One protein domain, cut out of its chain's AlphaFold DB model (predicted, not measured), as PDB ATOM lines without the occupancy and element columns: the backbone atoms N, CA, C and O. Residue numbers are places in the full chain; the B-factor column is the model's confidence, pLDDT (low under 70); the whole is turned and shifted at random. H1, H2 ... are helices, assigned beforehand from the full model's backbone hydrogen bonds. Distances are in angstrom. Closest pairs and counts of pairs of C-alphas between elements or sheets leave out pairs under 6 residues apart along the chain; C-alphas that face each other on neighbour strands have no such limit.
ATOM      1  N   LYS A 328     -50.585 -37.760  17.871       94.62
ATOM      2  CA  LYS A 328     -50.941 -36.488  18.518       94.62
ATOM      3  C   LYS A 328     -50.465 -35.269  17.724       94.62
ATOM      4  O   LYS A 328     -51.219 -34.312  17.586       94.62
ATOM      5  N   CYS A 329     -49.261 -35.314  17.147       96.12
ATOM      6  CA  CYS A 329     -48.761 -34.263  16.250       96.12
ATOM      7  C   CYS A 329     -49.115 -34.503  14.772       96.12
ATOM      8  O   CYS A 329     -48.609 -33.803  13.897       96.12
ATOM      9  N   ARG A 330     -49.992 -35.478  14.483       95.75
ATOM     10  CA  ARG A 330     -50.501 -35.800  13.139       95.75
ATOM     11  C   ARG A 330     -49.396 -36.070  12.110       95.75
ATOM     12  O   ARG A 330     -49.511 -35.668  10.951       95.75
ATOM     13  N   GLY A 331     -48.317 -36.721  12.547       93.38
ATOM     14  CA  GLY A 331     -47.178 -37.029  11.681       93.38
ATOM     15  C   GLY A 331     -46.349 -35.806  11.271       93.38
ATOM     16  O   GLY A 331     -45.756 -35.828  10.201       93.38
ATOM     17  N   ASN A 332     -46.332 -34.720  12.055       93.06
ATOM     18  CA  ASN A 332     -45.458 -33.577  11.774       93.06
ATOM     19  C   ASN A 332     -43.979 -34.037  11.719       93.06
ATOM     20  O   ASN A 332     -43.533 -34.631  12.706       93.06
ATOM     21  N   PRO A 333     -43.223 -33.769  10.629       89.75
ATOM     22  CA  PRO A 333     -41.806 -34.128  10.524       89.75
ATOM     23  C   PRO A 333     -40.941 -33.564  11.656       89.75
ATOM     24  O   PRO A 333     -39.990 -34.212  12.074       89.75
ATOM     25  N   SER A 334     -41.303 -32.399  12.204       90.81
ATOM     26  CA  SER A 334     -40.600 -31.783  13.339       90.81
ATOM     27  C   SER A 334     -40.915 -32.435  14.695       90.81
ATOM     28  O   SER A 334     -40.308 -32.084  15.701       90.81
ATOM     29  N   GLY A 335     -41.882 -33.358  14.751       92.06
ATOM     30  CA  GLY A 335     -42.347 -33.986  15.988       92.06
ATOM     31  C   GLY A 335     -43.033 -33.030  16.975       92.06
ATOM     32  O   GLY A 335     -43.304 -31.866  16.693       92.06
ATOM     33  N   CYS A 336     -43.389 -33.549  18.147       94.12
ATOM     34  CA  CYS A 336     -43.742 -32.781  19.341       94.12
ATOM     35  C   CYS A 336     -42.825 -33.212  20.491       94.12
ATOM     36  O   CYS A 336     -42.204 -34.272  20.418       94.12
ATOM     37  N   GLY A 337     -42.776 -32.443  21.584       92.94
ATOM     38  CA  GLY A 337     -41.858 -32.727  22.699       92.94
ATOM     39  C   GLY A 337     -41.963 -34.149  23.271       92.94
ATOM     40  O   GLY A 337     -40.965 -34.708  23.708       92.94
ATOM     41  N   GLN A 338     -43.142 -34.781  23.202       92.81
ATOM     42  CA  GLN A 338     -43.317 -36.163  23.661       92.81
ATOM     43  C   GLN A 338     -42.681 -37.187  22.712       92.81
ATOM     44  O   GLN A 338     -42.019 -38.095  23.192       92.81
ATOM     45  N   CYS A 339     -42.854 -37.061  21.393       92.50
ATOM     46  CA  CYS A 339     -42.320 -38.042  20.438       92.50
ATOM     47  C   CYS A 339     -40.868 -37.776  20.027       92.50
ATOM     48  O   CYS A 339     -40.208 -38.682  19.526       92.50
ATOM     49  N   LEU A 340     -40.344 -36.577  20.290       90.62
ATOM     50  CA  LEU A 340     -38.907 -36.305  20.211       90.62
ATOM     51  C   LEU A 340     -38.125 -36.965  21.357       90.62
ATOM     52  O   LEU A 340     -36.929 -37.194  21.213       90.62
ATOM     53  N   SER A 341     -38.785 -37.320  22.466       91.00
ATOM     54  CA  SER A 341     -38.124 -38.022  23.567       91.00
ATOM     55  C   SER A 341     -37.603 -39.396  23.115       91.00
ATOM     56  O   SER A 341     -38.370 -40.159  22.512       91.00
ATOM     57  N   PRO A 342     -36.356 -39.780  23.445       90.31
ATOM     58  CA  PRO A 342     -35.848 -41.129  23.184       90.31
ATOM     59  C   PRO A 342     -36.606 -42.201  23.980       90.31
ATOM     60  O   PRO A 342     -36.666 -43.350  23.563       90.31
ATOM     61  N   THR A 343     -37.262 -41.822  25.081       93.00
ATOM     62  CA  THR A 343     -38.068 -42.732  25.912       93.00
ATOM     63  C   THR A 343     -39.491 -42.954  25.391       93.00
ATOM     64  O   THR A 343     -40.264 -43.686  26.005       93.00
ATOM     65  N   TYR A 344     -39.888 -42.321  24.281       93.38
ATOM     66  CA  TYR A 344     -41.234 -42.492  23.735       93.38
ATOM     67  C   TYR A 344     -41.404 -43.868  23.086       93.38
ATOM     68  O   TYR A 344     -40.842 -44.129  22.021       93.38
ATOM     69  N   THR A 345     -42.235 -44.701  23.716       95.31
ATOM     70  CA  THR A 345     -42.588 -46.070  23.299       95.31
ATOM     71  C   THR A 345     -43.821 -46.143  22.390       95.31
ATOM     72  O   THR A 345     -44.203 -47.224  21.949       95.31
ATOM     73  N   GLY A 346     -44.478 -45.012  22.111       94.19
ATOM     74  CA  GLY A 346     -45.655 -44.976  21.242       94.19
ATOM     75  C   GLY A 346     -45.315 -45.040  19.747       94.19
ATOM     76  O   GLY A 346     -44.163 -44.912  19.338       94.19
ATOM     77  N   LEU A 347     -46.347 -45.200  18.911       94.75
ATOM     78  CA  LEU A 347     -46.196 -45.296  17.457       94.75
ATOM     79  C   LEU A 347     -45.578 -44.020  16.865       94.75
ATOM     80  O   LEU A 347     -46.153 -42.931  16.977       94.75
ATOM     81  N   ARG A 348     -44.446 -44.178  16.173       95.25
ATOM     82  CA  ARG A 348     -43.801 -43.119  15.395       95.25
ATOM     83  C   ARG A 348     -44.197 -43.223  13.923       95.25
ATOM     84  O   ARG A 348     -44.255 -44.313  13.364       95.25
ATOM     85  N   LEU A 349     -44.505 -42.091  13.304       94.69
ATOM     86  CA  LEU A 349     -45.007 -41.979  11.938       94.69
ATOM     87  C   LEU A 349     -44.041 -41.105  11.121       94.69
ATOM     88  O   LEU A 349     -43.831 -39.947  11.503       94.69
ATOM     89  N   PRO A 350     -43.460 -41.614  10.017       92.44
ATOM     90  CA  PRO A 350     -42.545 -40.858   9.161       92.44
ATOM     91  C   PRO A 350     -43.326 -39.887   8.269       92.44
ATOM     92  O   PRO A 350     -43.546 -40.124   7.086       92.44
ATOM     93  N   GLY A 351     -43.808 -38.795   8.855       93.00
ATOM     94  CA  GLY A 351     -44.500 -37.743   8.119       93.00
ATOM     95  C   GLY A 351     -46.026 -37.882   8.058       93.00
ATOM     96  O   GLY A 351     -46.658 -38.778   8.633       93.00
ATOM     97  N   ARG A 352     -46.641 -36.926   7.350       94.12
ATOM     98  CA  ARG A 352     -48.100 -36.755   7.288       94.12
ATOM     99  C   ARG A 352     -48.788 -37.843   6.456       94.12
ATOM    100  O   ARG A 352     -49.936 -38.181   6.744       94.12
ATOM    101  N   GLU A 353     -48.106 -38.415   5.468       94.25
ATOM    102  CA  GLU A 353     -48.642 -39.511   4.650       94.25
ATOM    103  C   GLU A 353     -48.814 -40.795   5.463       94.25
ATOM    104  O   GLU A 353     -49.905 -41.369   5.485       94.25
ATOM    105  N   ALA A 354     -47.798 -41.173   6.244       94.12
ATOM    106  CA  ALA A 354     -47.885 -42.305   7.163       94.12
ATOM    107  C   ALA A 354     -49.009 -42.125   8.196       94.12
ATOM    108  O   ALA A 354     -49.728 -43.074   8.514       94.12
ATOM    109  N   TYR A 355     -49.225 -40.895   8.677       95.88
ATOM    110  CA  TYR A 355     -50.364 -40.572   9.539       95.88
ATOM    111  C   TYR A 355     -51.717 -40.781   8.845       95.88
ATOM    112  O   TYR A 355     -52.607 -41.403   9.429       95.88
ATOM    113  N   ARG A 356     -51.883 -40.316   7.599       95.94
ATOM    114  CA  ARG A 356     -53.119 -40.540   6.826       95.94
ATOM    115  C   ARG A 356     -53.387 -42.033   6.632       95.94
ATOM    116  O   ARG A 356     -54.501 -42.480   6.899       95.94
ATOM    117  N   ALA A 357     -52.368 -42.809   6.259       95.19
ATOM    118  CA  ALA A 357     -52.482 -44.257   6.099       95.19
ATOM    119  C   ALA A 357     -52.848 -44.962   7.418       95.19
ATOM    120  O   ALA A 357     -53.699 -45.852   7.433       95.19
ATOM    121  N   HIS A 358     -52.257 -44.542   8.540       95.62
ATOM    122  CA  HIS A 358     -52.590 -45.072   9.862       95.62
ATOM    123  C   HIS A 358     -54.049 -44.782  10.252       95.62
ATOM    124  O   HIS A 358     -54.758 -45.681  10.705       95.62
ATOM    125  N   MET A 359     -54.531 -43.555  10.028       95.62
ATOM    126  CA  MET A 359     -55.922 -43.187  10.315       95.62
ATOM    127  C   MET A 359     -56.917 -43.912   9.402       95.62
ATOM    128  O   MET A 359     -57.974 -44.323   9.878       95.62
ATOM    129  N   ALA A 360     -56.565 -44.136   8.132       94.38
ATOM    130  CA  ALA A 360     -57.365 -44.941   7.212       94.38
ATOM    131  C   ALA A 360     -57.485 -46.396   7.697       94.38
ATOM    132  O   ALA A 360     -58.594 -46.918   7.797       94.38
ATOM    133  N   ARG A 361     -56.372 -47.027   8.105       93.81
ATOM    134  CA  ARG A 361     -56.397 -48.381   8.691       93.81
ATOM    135  C   ARG A 361     -57.243 -48.442   9.959       93.81
ATOM    136  O   ARG A 361     -58.033 -49.363  10.119       93.81
ATOM    137  N   LYS A 362     -57.130 -47.445  10.839       93.88
ATOM    138  CA  LYS A 362     -57.915 -47.388  12.080       93.88
ATOM    139  C   LYS A 362     -59.415 -47.205  11.817       93.88
ATOM    140  O   LYS A 362     -60.231 -47.796  12.517       93.88
ATOM    141  N   ALA A 363     -59.776 -46.427  10.796       89.94
ATOM    142  CA  ALA A 363     -61.163 -46.267  10.361       89.94
ATOM    143  C   ALA A 363     -61.750 -47.566   9.780       89.94
ATOM    144  O   ALA A 363     -62.948 -47.806   9.926       89.94
ATOM    145  N   MET A 364     -60.914 -48.407   9.161       84.69
ATOM    146  CA  MET A 364     -61.313 -49.730   8.670       84.69
ATOM    147  C   MET A 364     -61.390 -50.772   9.791       84.69
ATOM    148  O   MET A 364     -62.344 -51.536   9.827       84.69
ATOM    149  N   ALA A 365     -60.456 -50.765  10.746       86.94
ATOM    150  CA  ALA A 365     -60.418 -51.727  11.855       86.94
ATOM    151  C   ALA A 365     -61.633 -51.642  12.801       86.94
ATOM    152  O   ALA A 365     -61.917 -52.586  13.529       86.94
ATOM    153  N   GLY A 366     -62.354 -50.515  12.800       79.81
ATOM    154  CA  GLY A 366     -63.607 -50.353  13.543       79.81
ATOM    155  C   GLY A 366     -64.860 -50.803  12.788       79.81
ATOM    156  O   GLY A 366     -65.956 -50.709  13.342       79.81
ATOM    157  N   ARG A 367     -64.741 -51.243  11.528       73.75
ATOM    158  CA  ARG A 367     -65.867 -51.799  10.772       73.75
ATOM    159  C   ARG A 367     -65.865 -53.321  10.933       73.75
ATOM    160  O   ARG A 367     -64.812 -53.927  10.752       73.75
TER     161      ARG A 367
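This is residues 328 to 367 of the 461 residues of the protein "Hypothetical protein" of Symbiodinium sp. CCMP2592 (UniProt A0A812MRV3). A looped head, residues 328 to 350, runs on into one long helix, H2, whose far part sticks out as an arm with residues 360 to 367. The head is mostly loop, with the very short helix H1 set in it, away from H2. The printed part has 40 residues with two named helices, H1 then H2, and no named strand; its class is all helix, though these helices hold 19 of the 40 residues, under half. It is only just loose, close to compact, with a radius of gyration of the C-alphas of 11.1 A, and is elongated, spanning 34 by 18 by 12 A.

The printed part begins at Lys 328, with its C-alpha at (-50.941, -36.488, 18.518). H1 is residues 337 to 340, 5.3 A from first to last C-alpha, and C-alpha 337 is at (-41.858, -32.727, 22.699). H2 is residues 351 to 365, 21.5 A long, from C-alpha 351 at (-44.500, -37.743, 8.119) to C-alpha 365 at (-60.418, -51.727, 11.855).

A short link of 10 residues joins H1 to H2. The two helices are apart, with no C-alpha of the one within 8 A of the other. In H2 every O i to N i+4 pair is within hydrogen-bond range, while H1, with 4 residues, is too short for such a pair, and its one O i to N i+3 pair is not within range. Residues 360 to 367, of which 360 to 365 belong to H2, stand free.

The two C-alphas farthest apart are those of Pro 342 and Arg 367, at 34.2 A. Without the stretch that stands free, the body has 32 residues and spans 25 by 16 by 13 A. The printed part has no cut. The mean pLDDT of the printed part is 92.3, and no printed residue is under 70.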